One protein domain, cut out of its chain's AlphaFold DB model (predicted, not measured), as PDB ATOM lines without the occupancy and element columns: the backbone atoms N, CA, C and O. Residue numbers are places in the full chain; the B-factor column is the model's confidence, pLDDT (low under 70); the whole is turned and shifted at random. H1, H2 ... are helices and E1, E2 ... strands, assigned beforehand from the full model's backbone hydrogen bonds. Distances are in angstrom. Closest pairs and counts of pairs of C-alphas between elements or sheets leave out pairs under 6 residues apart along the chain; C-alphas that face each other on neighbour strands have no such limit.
ATOM      1  N   TYR A   3     120.095 109.706  88.535       98.19
ATOM      2  CA  TYR A   3     118.755 109.703  87.959       98.19
ATOM      3  C   TYR A   3     117.933 108.488  88.382       98.19
ATOM      4  O   TYR A   3     118.476 107.421  88.691       98.19
ATOM      5  N   VAL A   4     116.612 108.634  88.319       98.19
ATOM      6  CA  VAL A   4     115.629 107.554  88.469       98.19
ATOM      7  C   VAL A   4     114.584 107.650  87.361       98.19
ATOM      8  O   VAL A   4     114.270 108.743  86.893       98.19
ATOM      9  N   ILE A   5     114.037 106.512  86.935       98.44
ATOM     10  CA  ILE A   5     112.969 106.457  85.929       98.44
ATOM     11  C   ILE A   5     111.704 105.889  86.560       98.44
ATOM     12  O   ILE A   5     111.747 104.833  87.194       98.44
ATOM     13  N   GLY A   6     110.581 106.568  86.341       97.75
ATOM     14  CA  GLY A   6     109.246 106.011  86.545       97.75
ATOM     15  C   GLY A   6     108.620 105.665  85.199       97.75
ATOM     16  O   GLY A   6     108.589 106.516  84.310       97.75
ATOM     17  N   MET A   7     108.140 104.435  85.044       97.38
ATOM     18  CA  MET A   7     107.472 103.955  83.837       97.38
ATOM     19  C   MET A   7     106.074 103.440  84.165       97.38
ATOM     20  O   MET A   7     105.909 102.657  85.093       97.38
ATOM     21  N   ASP A   8     105.090 103.869  83.386       95.88
ATOM     22  CA  ASP A   8     103.685 103.500  83.524       95.88
ATOM     23  C   ASP A   8     103.189 102.836  82.238       95.88
ATOM     24  O   ASP A   8     103.044 103.492  81.204       95.88
ATOM     25  N   ILE A   9     102.963 101.525  82.301       94.81
ATOM     26  CA  ILE A   9     102.511 100.680  81.193       94.81
ATOM     27  C   ILE A   9     100.981 100.610  81.237       94.81
ATOM     28  O   ILE A   9     100.387  99.719  81.845       94.81
ATOM     29  N   GLY A  10     100.326 101.589  80.616       91.44
ATOM     30  CA  GLY A  10      98.872 101.727  80.637       91.44
ATOM     31  C   GLY A  10      98.138 100.860  79.607       91.44
ATOM     32  O   GLY A  10      98.715 100.093  78.842       91.44
ATOM     33  N   THR A  11      96.819 101.024  79.529       89.94
ATOM     34  CA  THR A  11      95.976 100.274  78.577       89.94
ATOM     35  C   THR A  11      96.119 100.753  77.126       89.94
ATOM     36  O   THR A  11      95.875 100.004  76.191       89.94
ATOM     37  N   THR A  12      96.486 102.013  76.910       91.81
ATOM     38  CA  THR A  12      96.548 102.618  75.562       91.81
ATOM     39  C   THR A  12      97.882 103.287  75.268       91.81
ATOM     40  O   THR A  12      98.099 103.802  74.176       91.81
ATOM     41  N   SER A  13      98.761 103.363  76.265       95.00
ATOM     42  CA  SER A  13     100.069 103.984  76.120       95.00
ATOM     43  C   SER A  13     101.000 103.606  77.258       95.00
ATOM     44  O   SER A  13     100.558 103.448  78.397       95.00
ATOM     45  N   THR A  14     102.292 103.553  76.949       97.06
ATOM     46  CA  THR A  14     103.369 103.529  77.934       97.06
ATOM     47  C   THR A  14     103.948 104.926  78.086       97.06
ATOM     48  O   THR A  14     104.316 105.576  77.105       97.06
ATOM     49  N   LYS A  15     104.040 105.389  79.330       97.81
ATOM     50  CA  LYS A  15     104.683 106.653  79.692       97.81
ATOM     51  C   LYS A  15     105.959 106.364  80.452       97.81
ATOM     52  O   LYS A  15     106.005 105.432  81.247       97.81
ATOM     53  N   ALA A  16     106.977 107.186  80.250       98.19
ATOM     54  CA  ALA A  16     108.168 107.154  81.083       98.19
ATOM     55  C   ALA A  16     108.634 108.570  81.390       98.19
ATOM     56  O   ALA A  16     108.518 109.459  80.548       98.19
ATOM     57  N   VAL A  17     109.164 108.766  82.591       98.31
ATOM     58  CA  VAL A  17     109.704 110.048  83.041       98.31
ATOM     59  C   VAL A  17     111.052 109.804  83.708       98.31
ATOM     60  O   VAL A  17     111.168 108.939  84.579       98.31
ATOM     61  N   LEU A  18     112.066 110.554  83.276       98.50
ATOM     62  CA  LEU A  18     113.386 110.613  83.896       98.50
ATOM     63  C   LEU A  18     113.401 111.754  84.915       98.50
ATOM     64  O   LEU A  18     113.115 112.900  84.564       98.50
ATOM     65  N   TYR A  19     113.793 111.447  86.146       98.25
ATOM     66  CA  TYR A  19     113.960 112.418  87.220       98.25
ATOM     67  C   TYR A  19     115.402 112.456  87.713       98.25
ATOM     68  O   TYR A  19     116.092 111.433  87.696       98.25
ATOM     69  N   ASP A  20     115.838 113.608  88.216       97.31
ATOM     70  CA  ASP A  20     116.976 113.663  89.136       97.31
ATOM     71  C   ASP A  20     116.556 113.285  90.574       97.31
ATOM     72  O   ASP A  20     115.375 113.101  90.879       97.31
ATOM     73  N   LEU A  21     117.524 113.172  91.491       96.19
ATOM     74  CA  LEU A  21     117.235 112.865  92.902       96.19
ATOM     75  C   LEU A  21     116.543 114.001  93.676       96.19
ATOM     76  O   LEU A  21     116.091 113.767  94.796       96.19
ATOM     77  N   ALA A  22     116.456 115.208  93.114       96.62
ATOM     78  CA  ALA A  22     115.681 116.309  93.685       96.62
ATOM     79  C   ALA A  22     114.208 116.280  93.228       96.62
ATOM     80  O   ALA A  22     113.403 117.074  93.716       96.62
ATOM     81  N   GLY A  23     113.843 115.356  92.331       94.94
ATOM     82  CA  GLY A  23     112.494 115.214  91.787       94.94
ATOM     83  C   GLY A  23     112.217 116.108  90.575       94.94
ATOM     84  O   GLY A  23     111.062 116.209  90.156       94.94
ATOM     85  N   ASN A  24     113.237 116.742  89.989       97.38
ATOM     86  CA  ASN A  24     113.065 117.522  88.766       97.38
ATOM     87  C   ASN A  24     112.915 116.588  87.565       97.38
ATOM     88  O   ASN A  24     113.671 115.627  87.419       97.38
ATOM     89  N   VAL A  25     111.968 116.900  86.680       97.94
ATOM     90  CA  VAL A  25     111.786 116.183  85.413       97.94
ATOM     91  C   VAL A  25     112.885 116.595  84.438       97.94
ATOM     92  O   VAL A  25     113.006 117.772  84.100       97.94
ATOM     93  N   ILE A  26     113.655 115.617  83.969       98.00
ATOM     94  CA  ILE A  26     114.737 115.809  82.996       98.00
ATOM     95  C   ILE A  26     114.242 115.542  81.574       98.00
ATOM     96  O   ILE A  26     114.536 116.311  80.664       98.00
ATOM     97  N   ASP A  27     113.480 114.464  81.388       98.12
ATOM     98  CA  ASP A  27     112.858 114.106  80.113       98.12
ATOM     99  C   ASP A  27     111.620 113.237  80.367       98.12
ATOM    100  O   ASP A  27     111.470 112.637  81.437       98.12
ATOM    101  N   TYR A  28     110.727 113.155  79.387       97.94
ATOM    102  CA  TYR A  28     109.554 112.296  79.448       97.94
ATOM    103  C   TYR A  28     109.124 111.824  78.064       97.94
ATOM    104  O   TYR A  28     109.475 112.381  77.025       97.94
ATOM    105  N   THR A  29     108.316 110.775  78.050       98.31
ATOM    106  CA  THR A  29     107.758 110.221  76.826       98.31
ATOM    107  C   THR A  29     106.386 109.612  77.067       98.31
ATOM    108  O   THR A  29     106.019 109.275  78.195       98.31
ATOM    109  N   ASN A  30     105.630 109.488  75.984       97.69
ATOM    110  CA  ASN A  30     104.331 108.845  75.945       97.69
ATOM    111  C   ASN A  30     104.179 108.170  74.579       97.69
ATOM    112  O   ASN A  30     103.984 108.853  73.573       97.69
ATOM    113  N   TYR A  31     104.302 106.847  74.551       96.75
ATOM    114  CA  TYR A  31     104.125 106.032  73.354       96.75
ATOM    115  C   TYR A  31     102.775 105.330  73.417       96.75
ATOM    116  O   TYR A  31     102.534 104.530  74.319       96.75
ATOM    117  N   SER A  32     101.899 105.636  72.464       95.62
ATOM    118  CA  SER A  32     100.589 105.000  72.341       95.62
ATOM    119  C   SER A  32     100.659 103.714  71.520       95.62
ATOM    120  O   SER A  32     101.485 103.604  70.617       95.62
ATOM    121  N   TYR A  33      99.754 102.788  71.812       94.38
ATOM    122  CA  TYR A  33      99.506 101.556  71.056       94.38
ATOM    123  C   TYR A  33      98.004 101.309  70.953       94.38
ATOM    124  O   TYR A  33      97.212 101.897  71.702       94.38
ATOM    125  N   GLU A  34      97.615 100.462  70.004       92.81
ATOM    126  CA  GLU A  34      96.210 100.241  69.691       92.81
ATOM    127  C   GLU A  34      95.543  99.358  70.755       92.81
ATOM    128  O   GLU A  34      96.113  98.386  71.257       92.81
ATOM    129  N   LEU A  35      94.299  99.695  71.098       91.75
ATOM    130  CA  LEU A  35      93.428  98.819  71.876       91.75
ATOM    131  C   LEU A  35      92.424  98.183  70.919       91.75
ATOM    132  O   LEU A  35      91.405  98.786  70.577       91.75
ATOM    133  N   TYR A  36      92.696  96.945  70.526       90.62
ATOM    134  CA  TYR A  36      91.879  96.202  69.583       90.62
ATOM    135  C   TYR A  36      90.518  95.890  70.193       90.62
ATOM    136  O   TYR A  36      90.414  95.199  71.207       90.62
ATOM    137  N   ARG A  37      89.459  96.393  69.558       88.62
ATOM    138  CA  ARG A  37      88.073  96.152  69.962       88.62
ATOM    139  C   ARG A  37      87.281  95.551  68.820       88.62
ATOM    140  O   ARG A  37      87.444  95.955  67.671       88.62
ATOM    141  N   ASP A  38      86.384  94.635  69.152       83.75
ATOM    142  CA  ASP A  38      85.444  94.068  68.191       83.75
ATOM    143  C   ASP A  38      83.983  94.300  68.599       83.75
ATOM    144  O   ASP A  38      83.665  94.783  69.691       83.75
ATOM    145  N   ALA A  39      83.068  93.943  67.697       79.56
ATOM    146  CA  ALA A  39      81.631  94.084  67.915       79.56
ATOM    147  C   ALA A  39      81.078  93.165  69.025       79.56
ATOM    148  O   ALA A  39      79.925  93.323  69.423       79.56
ATOM    149  N   THR A  40      81.866  92.204  69.523       78.69
ATOM    150  CA  THR A  40      81.451  91.253  70.568       78.69
ATOM    151  C   THR A  40      81.719  91.761  71.986       78.69
ATOM    152  O   THR A  40      81.261  91.134  72.949       78.69
ATOM    153  N   GLY A  41      82.403  92.907  72.110       76.81
ATOM    154  CA  GLY A  41      82.784  93.515  73.385       76.81
ATOM    155  C   GLY A  41      84.176  93.110  73.874       76.81
ATOM    156  O   GLY A  41      84.519  93.411  75.020       76.81
ATOM    157  N   MET A  42      84.977  92.445  73.032       84.19
ATOM    158  CA  MET A  42      86.376  92.147  73.339       84.19
ATOM    159  C   MET A  42      87.224  93.422  73.316       84.19
ATOM    160  O   MET A  42      86.984  94.327  72.515       84.19
ATOM    161  N   ALA A  43      88.219  93.478  74.199       88.69
ATOM    162  CA  ALA A  43      89.227  94.530  74.248       88.69
ATOM    163  C   ALA A  43      90.590  93.883  74.513       88.69
ATOM    164  O   ALA A  43      90.834  93.370  75.612       88.69
ATOM    165  N   GLU A  44      91.453  93.888  73.502       91.31
ATOM    166  CA  GLU A  44      92.731  93.181  73.492       91.31
ATOM    167  C   GLU A  44      93.897  94.101  73.113       91.31
ATOM    168  O   GLU A  44      93.710  95.105  72.428       91.31
ATOM    169  N   GLN A  45      95.109  93.750  73.534       92.25
ATOM    170  CA  GLN A  45      96.342  94.448  73.154       92.25
ATOM    171  C   GLN A  45      97.332  93.467  72.523       92.25
ATOM    172  O   GLN A  45      97.380  92.300  72.920       92.25
ATOM    173  N   GLU A  46      98.137  93.947  71.576       93.62
ATOM    174  CA  GLU A  46      99.256  93.171  71.036       93.62
ATOM    175  C   GLU A  46     100.464  93.242  71.991       93.62
ATOM    176  O   GLU A  46     100.943  94.343  72.287       93.62
ATOM    177  N   PRO A  47     100.966  92.101  72.504       91.94
ATOM    178  CA  PRO A  47     102.104  92.070  73.426       91.94
ATOM    179  C   PRO A  47     103.360  92.737  72.854       91.94
ATOM    180  O   PRO A  47     104.075  93.442  73.571       91.94
ATOM    181  N   GLU A  48     103.619  92.537  71.561       92.69
ATOM    182  CA  GLU A  48     104.771  93.093  70.856       92.69
ATOM    183  C   GLU A  48     104.708  94.623  70.781       92.69
ATOM    184  O   GLU A  48     105.730  95.274  70.992       92.69
ATOM    185  N   GLU A  49     103.522  95.206  70.566       95.19
ATOM    186  CA  GLU A  49     103.340  96.666  70.543       95.19
ATOM    187  C   GLU A  49     103.632  97.291  71.913       95.19
ATOM    188  O   GLU A  49     104.272  98.341  72.006       95.19
ATOM    189  N   ILE A  50     103.215  96.626  72.995       94.00
ATOM    190  CA  ILE A  50     103.513  97.074  74.362       94.00
ATOM    191  C   ILE A  50     105.017  96.989  74.631       94.00
ATOM    192  O   ILE A  50     105.606  97.936  75.159       94.00
ATOM    193  N   LEU A  51     105.660  95.877  74.258       93.69
ATOM    194  CA  LEU A  51     107.100  95.702  74.443       93.69
ATOM    195  C   LEU A  51     107.903  96.731  73.635       93.69
ATOM    196  O   LEU A  51     108.883  97.294  74.141       93.69
ATOM    197  N   GLU A  52     107.488  97.007  72.398       96.62
ATOM    198  CA  GLU A  52     108.082  98.050  71.567       96.62
ATOM    199  C   GLU A  52     107.932  99.424  72.226       96.62
ATOM    200  O   GLU A  52     108.931 100.133  72.377       96.62
ATOM    201  N   ALA A  53     106.734  99.772  72.704       97.00
ATOM    202  CA  ALA A  53     106.477 101.043  73.375       97.00
ATOM    203  C   ALA A  53     107.306 101.215  74.655       97.00
ATOM    204  O   ALA A  53     107.879 102.287  74.868       97.00
ATOM    205  N   VAL A  54     107.443 100.171  75.477       96.62
ATOM    206  CA  VAL A  54     108.319 100.159  76.664       96.62
ATOM    207  C   VAL A  54     109.774 100.403  76.270       96.62
ATOM    208  O   VAL A  54     110.449 101.272  76.831       96.62
ATOM    209  N   THR A  55     110.257  99.671  75.267       97.25
ATOM    210  CA  THR A  55     111.660  99.738  74.841       97.25
ATOM    211  C   THR A  55     111.985 101.086  74.192       97.25
ATOM    212  O   THR A  55     113.039 101.668  74.464       97.25
ATOM    213  N   ALA A  56     111.083 101.605  73.358       97.75
ATOM    214  CA  ALA A  56     111.196 102.921  72.736       97.75
ATOM    215  C   ALA A  56     111.153 104.034  73.789       97.75
ATOM    216  O   ALA A  56     112.006 104.927  73.769       97.75
ATOM    217  N   SER A  57     110.238 103.925  74.758       97.69
ATOM    218  CA  SER A  57     110.140 104.860  75.881       97.69
ATOM    219  C   SER A  57     111.445 104.927  76.660       97.69
ATOM    220  O   SER A  57     111.981 106.015  76.875       97.69
ATOM    221  N   LEU A  58     111.997 103.766  77.029       97.19
ATOM    222  CA  LEU A  58     113.242 103.686  77.786       97.19
ATOM    223  C   LEU A  58     114.412 104.295  77.011       97.19
ATOM    224  O   LEU A  58     115.116 105.149  77.544       97.19
ATOM    225  N   LYS A  59     114.592 103.902  75.743       97.06
ATOM    226  CA  LYS A  59     115.651 104.439  74.869       97.06
ATOM    227  C   LYS A  59     115.573 105.958  74.746       97.06
ATOM    228  O   LYS A  59     116.608 106.619  74.733       97.06
ATOM    229  N   LYS A  60     114.357 106.502  74.657       98.00
ATOM    230  CA  LYS A  60     114.136 107.940  74.545       98.00
ATOM    231  C   LYS A  60     114.565 108.668  75.820       98.00
ATOM    232  O   LYS A  60     115.380 109.580  75.722       98.00
ATOM    233  N   VAL A  61     114.079 108.240  76.986       97.56
ATOM    234  CA  VAL A  61     114.323 108.964  78.248       97.56
ATOM    235  C   VAL A  61     115.743 108.798  78.791       97.56
ATOM    236  O   VAL A  61     116.172 109.625  79.582       97.56
ATOM    237  N   ILE A  62     116.499 107.775  78.374       97.06
ATOM    238  CA  ILE A  62     117.915 107.631  78.768       97.06
ATOM    239  C   ILE A  62     118.886 108.399  77.862       97.06
ATOM    240  O   ILE A  62     120.060 108.519  78.207       97.06
ATOM    241  N   ALA A  63     118.435 108.901  76.708       97.19
ATOM    242  CA  ALA A  63     119.293 109.601  75.751       97.19
ATOM    243  C   ALA A  63     120.033 110.828  76.334       97.19
ATOM    244  O   ALA A  63     121.173 111.057  75.927       97.19
ATOM    245  N   PRO A  64     119.462 111.596  77.286       94.75
ATOM    246  CA  PRO A  64     120.163 112.719  77.914       94.75
ATOM    247  C   PRO A  64     121.254 112.324  78.924       94.75
ATOM    248  O   PRO A  64     122.028 113.187  79.336       94.75
ATOM    249  N   ILE A  65     121.319 111.060  79.361       96.00
ATOM    250  CA  ILE A  65     122.246 110.622  80.418       96.00
ATOM    251  C   ILE A  65     123.678 110.569  79.873       96.00
ATOM    252  O   ILE A  65     123.975 109.840  78.923       96.00
ATOM    253  N   ASN A  66     124.600 111.283  80.523       96.62
ATOM    254  CA  ASN A  66     126.026 111.172  80.232       96.62
ATOM    255  C   ASN A  66     126.623 109.965  80.973       96.62
ATOM    256  O   ASN A  66     126.994 110.062  82.140       96.62
ATOM    257  N   TRP A  67     126.762 108.829  80.293       95.62
ATOM    258  CA  TRP A  67     127.217 107.572  80.904       95.62
ATOM    259  C   TRP A  67     128.653 107.578  81.456       95.62
ATOM    260  O   TRP A  67     129.023 106.642  82.165       95.62
ATOM    261  N   GLN A  68     129.469 108.598  81.168       97.12
ATOM    262  CA  GLN A  68     130.797 108.744  81.774       97.12
ATOM    263  C   GLN A  68     130.734 109.335  83.191       97.12
ATOM    264  O   GLN A  68     131.547 108.968  84.037       97.12
ATOM    265  N   ASN A  69     129.780 110.237  83.455       96.94
ATOM    266  CA  ASN A  69     129.738 111.044  84.686       96.94
ATOM    267  C   ASN A  69     128.431 110.906  85.486       96.94
ATOM    268  O   ASN A  69     128.358 111.317  86.650       96.94
ATOM    269  N   ASP A  70     127.399 110.334  84.876       97.31
ATOM    270  CA  ASP A  70     126.077 110.162  85.458       97.31
ATOM    271  C   ASP A  70     125.766 108.694  85.746       97.31
ATOM    272  O   ASP A  70     126.395 107.776  85.216       97.31
ATOM    273  N   LYS A  71     124.772 108.464  86.608       96.75
ATOM    274  CA  LYS A  71     124.306 107.125  86.968       96.75
ATOM    275  C   LYS A  71     122.786 107.067  86.982       96.75
ATOM    276  O   LYS A  71     122.128 107.841  87.673       96.75
ATOM    277  N   LEU A  72     122.233 106.086  86.281       97.38
ATOM    278  CA  LEU A  72     120.849 105.667  86.460       97.38
ATOM    279  C   LEU A  72     120.785 104.715  87.659       97.38
ATOM    280  O   LEU A  72     121.399 103.649  87.637       97.38
ATOM    281  N   ARG A  73     120.089 105.114  88.725       97.06
ATOM    282  CA  ARG A  73     120.023 104.348  89.979       97.06
ATOM    283  C   ARG A  73     118.947 103.278  89.951       97.06
ATOM    284  O   ARG A  73     119.208 102.157  90.375       97.06
ATOM    285  N   THR A  74     117.772 103.629  89.438       95.88
ATOM    286  CA  THR A  74     116.584 102.773  89.493       95.88
ATOM    287  C   THR A  74     115.683 103.022  88.292       95.88
ATOM    288  O   THR A  74     115.543 104.158  87.837       95.88
ATOM    289  N   VAL A  75     115.025 101.957  87.834       97.06
ATOM    290  CA  VAL A  75     113.854 102.014  86.955       97.06
ATOM    291  C   VAL A  75     112.698 101.352  87.699       97.06
ATOM    292  O   VAL A  75     112.831 100.217  88.154       97.06
ATOM    293  N   SER A  76     111.595 102.074  87.862       96.25
ATOM    294  CA  SER A  76     110.371 101.588  88.497       96.25
ATOM    295  C   SER A  76     109.273 101.438  87.455       96.25
ATOM    296  O   SER A  76     109.151 102.286  86.572       96.25
ATOM    297  N   PHE A  77     108.449 100.402  87.595       93.25
ATOM    298  CA  PHE A  77     107.343 100.107  86.688       93.25
ATOM    299  C   PHE A  77     106.011 100.089  87.445       93.25
ATOM    300  O   PHE A  77     105.923  99.523  88.535       93.25
ATOM    301  N   SER A  78     104.978 100.670  86.842       92.00
ATOM    302  CA  SER A  78     103.567 100.383  87.100       92.00
ATOM    303  C   SER A  78     102.931  99.837  85.825       92.00
ATOM    304  O   SER A  78     103.392 100.131  84.721       92.00
ATOM    305  N   SER A  79     101.877  99.039  85.963       85.94
ATOM    306  CA  SER A  79     101.148  98.478  84.827       85.94
ATOM    307  C   SER A  79      99.645  98.531  85.051       85.94
ATOM    308  O   SER A  79      99.170  98.529  86.189       85.94
ATOM    309  N   ALA A  80      98.889  98.557  83.956       77.31
ATOM    310  CA  ALA A  80      97.454  98.334  83.992       77.31
ATOM    311  C   ALA A  80      97.160  96.939  84.570       77.31
ATOM    312  O   ALA A  80      97.651  95.934  84.061       77.31
ATOM    313  N   ASN A  81      96.354  96.899  85.630       71.56
ATOM    314  CA  ASN A  81      95.979  95.661  86.309       71.56
ATOM    315  C   ASN A  81      94.881  94.887  85.550       71.56
ATOM    316  O   ASN A  81      94.102  95.461  84.781       71.56
ATOM    317  N   GLN A  82      94.759  93.605  85.907       73.62
ATOM    318  CA  GLN A  82      93.726  92.631  85.530       73.62
ATOM    319  C   GLN A  82      93.737  92.203  84.056       73.62
ATOM    320  O   GLN A  82      92.686  91.918  83.476       73.62
ATOM    321  N   SER A  83      94.927  92.120  83.466       80.50
ATOM    322  CA  SER A  83      95.123  91.658  82.089       80.50
ATOM    323  C   SER A  83      95.650  90.220  82.054       80.50
ATOM    324  O   SER A  83      96.411  89.803  82.929       80.50
ATOM    325  N   LEU A  84      95.250  89.449  81.037       85.62
ATOM    326  CA  LEU A  84      95.593  88.030  80.892       85.62
ATOM    327  C   LEU A  84      96.348  87.767  79.587       85.62
ATOM    328  O   LEU A  84      95.866  88.124  78.512       85.62
ATOM    329  N   ILE A  85      97.471  87.055  79.679       87.88
ATOM    330  CA  ILE A  85      98.225  86.550  78.524       87.88
ATOM    331  C   ILE A  85      98.649  85.095  78.761       87.88
ATOM    332  O   ILE A  85      99.090  84.726  79.854       87.88
ATOM    333  N   ALA A  86      98.492  84.251  77.738       85.94
ATOM    334  CA  ALA A  86      99.009  82.887  77.751       85.94
ATOM    335  C   ALA A  86     100.390  82.846  77.091       85.94
ATOM    336  O   ALA A  86     100.557  83.369  75.987       85.94
ATOM    337  N   LEU A  87     101.355  82.198  77.745       87.69
ATOM    338  CA  LEU A  87     102.720  82.061  77.248       87.69
ATOM    339  C   LEU A  87     103.074  80.591  76.997       87.69
ATOM    340  O   LEU A  87     102.556  79.678  77.648       87.69
ATOM    341  N   ASP A  88     103.974  80.359  76.045       84.56
ATOM    342  CA  ASP A  88     104.616  79.060  75.872       84.56
ATOM    343  C   ASP A  88     105.762  78.853  76.884       84.56
ATOM    344  O   ASP A  88     106.104  79.728  77.680       84.56
ATOM    345  N   LYS A  89     106.401  77.681  76.837       87.81
ATOM    346  CA  LYS A  89     107.545  77.332  77.702       87.81
ATOM    347  C   LYS A  89     108.785  78.229  77.533       87.81
ATOM    348  O   LYS A  89     109.711  78.133  78.333       87.81
ATOM    349  N   ASN A  90     108.843  79.019  76.463       88.94
ATOM    350  CA  ASN A  90     109.917  79.958  76.148       88.94
ATOM    351  C   ASN A  90     109.475  81.416  76.400       88.94
ATOM    352  O   ASN A  90     110.109  82.343  75.890       88.94
ATOM    353  N   PHE A  91     108.383  81.615  77.149       83.50
ATOM    354  CA  PHE A  91     107.770  82.914  77.434       83.50
ATOM    355  C   PHE A  91     107.335  83.696  76.185       83.50
ATOM    356  O   PHE A  91     107.275  84.924  76.215       83.50
ATOM    357  N   GLN A  92     107.025  82.999  75.087       86.19
ATOM    358  CA  GLN A  92     106.471  83.626  73.889       86.19
ATOM    359  C   GLN A  92     104.942  83.723  73.987       86.19
ATOM    360  O   GLN A  92     104.307  82.745  74.399       86.19
ATOM    361  N   PRO A  93     104.334  84.859  73.597       87.50
ATOM    362  CA  PRO A  93     102.885  85.010  73.551       87.50
ATOM    363  C   PRO A  93     102.198  83.967  72.668       87.50
ATOM    364  O   PRO A  93     102.536  83.789  71.500       87.50
ATOM    365  N   LEU A  94     101.187  83.296  73.219       87.50
ATOM    366  CA  LEU A  94     100.275  82.420  72.474       87.50
ATOM    367  C   LEU A  94      98.959  83.120  72.115       87.50
ATOM    368  O   LEU A  94      98.198  82.619  71.285       87.50
ATOM    369  N   THR A  95      98.667  84.243  72.770       87.12
ATOM    370  CA  THR A  95      97.456  85.048  72.589       87.12
ATOM    371  C   THR A  95      97.799  86.530  72.672       87.12
ATOM    372  O   THR A  95      98.784  86.909  73.307       87.12
ATOM    373  N   ARG A  96      96.910  87.371  72.137       89.94
ATOM    374  CA  ARG A  96      96.826  88.774  72.547       89.94
ATOM    375  C   ARG A  96      96.552  88.885  74.046       89.94
ATOM    376  O   ARG A  96      96.073  87.933  74.677       89.94
ATOM    377  N   ILE A  97      96.841  90.053  74.609       90.00
ATOM    378  CA  ILE A  97      96.507  90.365  75.997       90.00
ATOM    379  C   ILE A  97      95.020  90.677  76.074       90.00
ATOM    380  O   ILE A  97      94.568  91.651  75.479       90.00
ATOM    381  N   ILE A  98      94.264  89.889  76.831       89.00
ATOM    382  CA  ILE A  98      92.859  90.186  77.122       89.00
ATOM    383  C   ILE A  98      92.837  91.193  78.269       89.00
ATOM    384  O   ILE A  98      93.308  90.892  79.367       89.00
ATOM    385  N   THR A  99      92.302  92.386  78.015       86.94
ATOM    386  CA  THR A  99      92.243  93.457  79.020       86.94
ATOM    387  C   THR A  99      91.020  93.323  79.923       86.94
ATOM    388  O   THR A  99      90.013  92.716  79.551       86.94
ATOM    389  N   TRP A 100      91.057  93.992  81.078       78.12
ATOM    390  CA  TRP A 100      89.924  94.097  82.007       78.12
ATOM    391  C   TRP A 100      88.635  94.653  81.370       78.12
ATOM    392  O   TRP A 100      87.536  94.378  81.844       78.12
ATOM    393  N   GLY A 101      88.760  95.450  80.301       71.56
ATOM    394  CA  GLY A 101      87.629  96.050  79.591       71.56
ATOM    395  C   GLY A 101      86.930  95.097  78.618       71.56
ATOM    396  O   GLY A 101      85.897  95.465  78.056       71.56
ATOM    397  N   GLY A 102      87.491  93.904  78.399       63.47
ATOM    398  CA  GLY A 102      86.932  92.879  77.530       63.47
ATOM    399  C   GLY A 102      85.927  92.012  78.279       63.47
ATOM    400  O   GLY A 102      86.301  91.105  79.020       63.47
ATOM    401  N   TYR A 103      84.636  92.229  78.038       61.34
ATOM    402  CA  TYR A 103      83.621  91.251  78.412       61.34
ATOM    403  C   TYR A 103      83.458  90.335  77.214       61.34
ATOM    404  O   TYR A 103      82.758  90.685  76.267       61.34
ATOM    405  N   ALA A 104      84.106  89.169  77.228       54.62
ATOM    406  CA  ALA A 104      83.806  88.131  76.252       54.62
ATOM    407  C   ALA A 104      82.327  87.741  76.414       54.62
ATOM    408  O   ALA A 104      81.984  86.865  77.217       54.62
ATOM    409  N   SER A 105      81.423  88.419  75.700       41.41
ATOM    410  CA  SER A 105      80.043  87.976  75.606       41.41
ATOM    411  C   SER A 105      80.101  86.620  74.920       41.41
ATOM    412  O   SER A 105      80.727  86.442  73.875       41.41
ATOM    413  N   CYS A 106      79.546  85.609  75.578       40.03
ATOM    414  CA  CYS A 106      79.603  84.228  75.132       40.03
ATOM    415  C   CYS A 106      78.709  84.047  73.887       40.03
ATOM    416  O   CYS A 106      77.681  83.380  73.946       40.03
ATOM    417  N   SER A 107      79.059  84.663  72.755       37.19
ATOM    418  CA  SER A 107      78.382  84.481  71.478       37.19
ATOM    419  C   SER A 107      79.160  83.456  70.651       37.19
ATOM    420  O   SER A 107      80.355  83.542  70.366       37.19
ATOM    421  N   SER A 108      78.482  82.348  70.386       43.09
ATOM    422  CA  SER A 108      79.041  81.182  69.720       43.09
ATOM    423  C   SER A 108      78.991  81.391  68.207       43.09
ATOM    424  O   SER A 108      77.938  81.205  67.617       43.09
ATOM    425  N   GLY A 109      80.109  81.742  67.565       37.78
ATOM    426  CA  GLY A 109      80.134  81.831  66.099       37.78
ATOM    427  C   GLY A 109      81.504  82.151  65.513       37.78
ATOM    428  O   GLY A 109      81.740  83.269  65.091       37.78
ATOM    429  N   GLY A 110      82.420  81.184  65.487       35.09
ATOM    430  CA  GLY A 110      83.718  81.355  64.827       35.09
ATOM    431  C   GLY A 110      84.562  80.093  64.939       35.09
ATOM    432  O   GLY A 110      84.890  79.662  66.048       35.09
ATOM    433  N   LYS A 111      84.818  79.455  63.796       33.88
ATOM    434  CA  LYS A 111      85.632  78.248  63.648       33.88
ATOM    435  C   LYS A 111      87.099  78.671  63.662       33.88
ATOM    436  O   LYS A 111      87.570  79.154  62.652       33.88
ATOM    437  N   ASP A 112      87.715  78.598  64.839       39.31
ATOM    438  CA  ASP A 112      89.146  78.366  65.100       39.31
ATOM    439  C   ASP A 112      89.413  78.756  66.556       39.31
ATOM    440  O   ASP A 112      89.689  79.899  66.901       39.31
ATOM    441  N   LYS A 113      89.208  77.798  67.466       39.09
ATOM    442  CA  LYS A 113      89.294  78.015  68.917       39.09
ATOM    443  C   LYS A 113      90.329  77.078  69.518       39.09
ATOM    444  O   LYS A 113      89.972  75.996  69.979       39.09
ATOM    445  N   LYS A 114      91.599  77.493  69.534       35.78
ATOM    446  CA  LYS A 114      92.642  76.799  70.313       35.78
ATOM    447  C   LYS A 114      92.800  77.305  71.746       35.78
ATOM    448  O   LYS A 114      93.417  76.613  72.543       35.78
ATOM    449  N   PHE A 115      92.150  78.401  72.129       38.69
ATOM    450  CA  PHE A 115      92.054  78.780  73.536       38.69
ATOM    451  C   PHE A 115      90.696  79.430  73.819       38.69
ATOM    452  O   PHE A 115      90.368  80.486  73.292       38.69
ATOM    453  N   ARG A 116      89.852  78.753  74.609       37.91
ATOM    454  CA  ARG A 116      88.650  79.345  75.217       37.91
ATOM    455  C   ARG A 116      88.968  79.535  76.691       37.91
ATOM    456  O   ARG A 116      88.811  78.592  77.464       37.91
ATOM    457  N   ALA A 117      89.367  80.740  77.082       38.84
ATOM    458  CA  ALA A 117      89.302  81.125  78.482       38.84
ATOM    459  C   ALA A 117      87.814  81.171  78.866       38.84
ATOM    460  O   ALA A 117      87.068  82.054  78.446       38.84
ATOM    461  N   ARG A 118      87.331  80.144  79.578       34.53
ATOM    462  CA  ARG A 118      86.003  80.190  80.193       34.53
ATOM    463  C   ARG A 118      86.078  81.229  81.307       34.53
ATOM    464  O   ARG A 118      86.696  80.983  82.337       34.53
ATOM    465  N   THR A 119      85.447  82.377  81.087       37.19
ATOM    466  CA  THR A 119      85.155  83.398  82.096       37.19
ATOM    467  C   THR A 119      84.189  82.809  83.124       37.19
ATOM    468  O   THR A 119      82.973  82.927  83.043       37.19
ATOM    469  N   GLY A 120      84.744  82.033  84.046       34.41
ATOM    470  CA  GLY A 120      83.982  81.257  85.011       34.41
ATOM    471  C   GLY A 120      84.851  80.163  85.598       34.41
ATOM    472  O   GLY A 120      84.569  78.997  85.366       34.41
ATOM    473  N   PHE A 121      85.949  80.575  86.235       29.22
ATOM    474  CA  PHE A 121      86.747  79.905  87.271       29.22
ATOM    475  C   PHE A 121      88.181  80.438  87.169       29.22
ATOM    476  O   PHE A 121      89.000  79.927  86.408       29.22
ATOM    477  N   ILE A 122      88.504  81.451  87.977       37.16
ATOM    478  CA  ILE A 122      89.885  81.661  88.417       37.16
ATOM    479  C   ILE A 122      90.188  80.460  89.317       37.16
ATOM    480  O   ILE A 122      89.861  80.455  90.502       37.16
ATOM    481  N   ARG A 123      90.699  79.374  88.728       26.69
ATOM    482  CA  ARG A 123      91.236  78.250  89.490       26.69
ATOM    483  C   ARG A 123      92.711  78.533  89.701       26.69
ATOM    484  O   ARG A 123      93.509  78.449  88.774       26.69
ATOM    485  N   THR A 124      93.033  78.903  90.930       34.78
ATOM    486  CA  THR A 124      94.397  79.038  91.423       34.78
ATOM    487  C   THR A 124      95.171  77.756  91.124       34.78
ATOM    488  O   THR A 124      94.693  76.656  91.406       34.78
ATOM    489  N   TYR A 125      96.336  77.950  90.511       39.00
ATOM    490  CA  TYR A 125      97.460  77.033  90.341       39.00
ATOM    491  C   TYR A 125      97.343  75.702  91.105       39.00
ATOM    492  O   TYR A 125      97.515  75.663  92.325       39.00
ATOM    493  N   ARG A 126      97.113  74.599  90.380       32.00
ATOM    494  CA  ARG A 126      97.661  73.288  90.754       32.00
ATOM    495  C   ARG A 126      97.629  72.309  89.582       32.00
ATOM    496  O   ARG A 126      96.560  71.862  89.180       32.00
ATOM    497  N   ASP A 127      98.836  72.008  89.121       36.91
ATOM    498  CA  ASP A 127      99.280  70.856  88.342       36.91
ATOM    499  C   ASP A 127      98.617  70.555  86.987       36.91
ATOM    500  O   ASP A 127      97.418  70.312  86.859       36.91
ATOM    501  N   THR A 128      99.518  70.363  86.018       37.94
ATOM    502  CA  THR A 128      99.411  69.705  84.700       37.94
ATOM    503  C   THR A 128      99.271  70.629  83.474       37.94
ATOM    504  O   THR A 128      98.224  71.219  83.235       37.94
ATOM    505  N   TYR A 129     100.341  70.609  82.658       32.72
ATOM    506  CA  TYR A 129     100.578  71.181  81.314       32.72
ATOM    507  C   TYR A 129     101.231  72.580  81.217       32.72
ATOM    508  O   TYR A 129     100.553  73.588  81.115       32.72
ATOM    509  N   SER A 130     102.576  72.567  81.194       40.97
ATOM    510  CA  SER A 130     103.608  73.358  80.463       40.97
ATOM    511  C   SER A 130     103.305  74.705  79.751       40.97
ATOM    512  O   SER A 130     104.067  75.083  78.858       40.97
ATOM    513  N   SER A 131     102.260  75.445  80.097       35.22
ATOM    514  CA  SER A 131     102.018  76.807  79.601       35.22
ATOM    515  C   SER A 131     101.723  77.713  80.786       35.22
ATOM    516  O   SER A 131     100.713  77.524  81.470       35.22
ATOM    517  N   ASP A 132     102.622  78.660  81.040       42.03
ATOM    518  CA  ASP A 132     102.496  79.607  82.138       42.03
ATOM    519  C   ASP A 132     101.465  80.681  81.768       42.03
ATOM    520  O   ASP A 132     101.540  81.334  80.725       42.03
ATOM    521  N   VAL A 133     100.454  80.840  82.623       46.38
ATOM    522  CA  VAL A 133      99.446  81.896  82.507       46.38
ATOM    523  C   VAL A 133      99.893  83.062  83.377       46.38
ATOM    524  O   VAL A 133     100.032  82.896  84.591       46.38
ATOM    525  N   PHE A 134     100.108  84.229  82.768       50.00
ATOM    526  CA  PHE A 134     100.537  85.432  83.479       50.00
ATOM    527  C   PHE A 134      99.358  86.392  83.658       50.00
ATOM    528  O   PHE A 134      98.616  86.666  82.711       50.00
ATOM    529  N   ILE A 135      99.181  86.875  84.889       53.38
ATOM    530  CA  ILE A 135      98.176  87.872  85.264       53.38
ATOM    531  C   ILE A 135      98.946  89.105  85.737       53.38
ATOM    532  O   ILE A 135      99.668  89.012  86.733       53.38
ATOM    533  N   MET A 136      98.806  90.220  85.012       49.75
ATOM    534  CA  MET A 136      99.226  91.556  85.469       49.75
ATOM    535  C   MET A 136      98.069  92.252  86.161       49.75
ATOM    536  O   MET A 136      96.924  92.078  85.686       49.75
TER     537      MET A 136
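This is residues 3 to 136 of the 136 residues of the protein "Gluconokinase" of Tetragenococcus halophilus subsp. halophilus (UniProt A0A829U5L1). What shape do these atoms make? A twisted sheet of four strands, with the helix H1 along one face and the other face bare, makes one end of the model; the other end is a loose head, largely of unnamed chain, that holds the short strand E4 and the small hairpin of E6 and E7, and residues 108 to 113 stick out from it. What is it built of? The printed part has 134 residues, with seven named strands and one named helix in the order E1 E2 E3 E4 H1 E5 E6 E7, and its mixed sheet runs E3 E2 E1 E5. The class is mixed, helices and strands, with under half of the residues in named elements. How compact is it? It is loose, with a radius of gyration of the C-alphas of 18.5 A, and elongated, spanning 59 by 35 by 21 A.

How do the sheet's strands pair? E1, residues 3 to 9, E2, residues 13 to 20, and E3, residues 25 to 32, form a meander, each strand the antiparallel neighbour of the one before, in two hairpins; N 8 and O 15 are 2.8 A apart, and so are N 14 and O 31. E5, residues 71 to 79, is parallel to E1 at 17 degrees, with N 5 and O 74 2.9 A apart. Where is the helix? H1, residues 47 to 62, is on the sheet at a height of 7.8 A, in two layers, a helix on one face of a sheet, and runs along the strands, at 22 degrees to E2 on the local plane. Its closest C-alphas to E3 are those of Ala 53 and Tyr 31, 5.5 A apart, and to E2 those of Val 61 and Leu 18, 6.0 A apart. Every O i to N i+4 pair of H1 is within hydrogen-bond range. What of the other strands? E4, residues 43 to 45, pairs with no named strand, but short antiparallel pairings join its residues 43 to 44 with residues 36 to 37 and its residues 44 to 45 with residues 97 to 98. E6, residues 84 to 86, and E7, residues 133 to 135, are a hairpin, antiparallel at 160 degrees, with N 134 and O 85 3.1 A apart.

Where does the first strand begin? E1 begins at C-alpha 3, (118.755, 109.703, 87.959). How long are the longer elements? From first to last C-alpha E1 measures 19.8 A, E2 23.4 A, E3 20.5 A, H1 22.8 A and E5 24.8 A. Where does the last strand end? E7 ends at C-alpha 135, (98.176, 87.872, 85.264).

How large is it? The two C-alphas farthest apart, those of Asn 69 and Ser 108, are 60.7 A apart. Is anything cut or long? The printed part has no cut, and the link from E6 to E7, 46 residues, is long. Where is confidence low? Residues 102 to 136 have pLDDT under 70, and the mean of the printed part is 78.7.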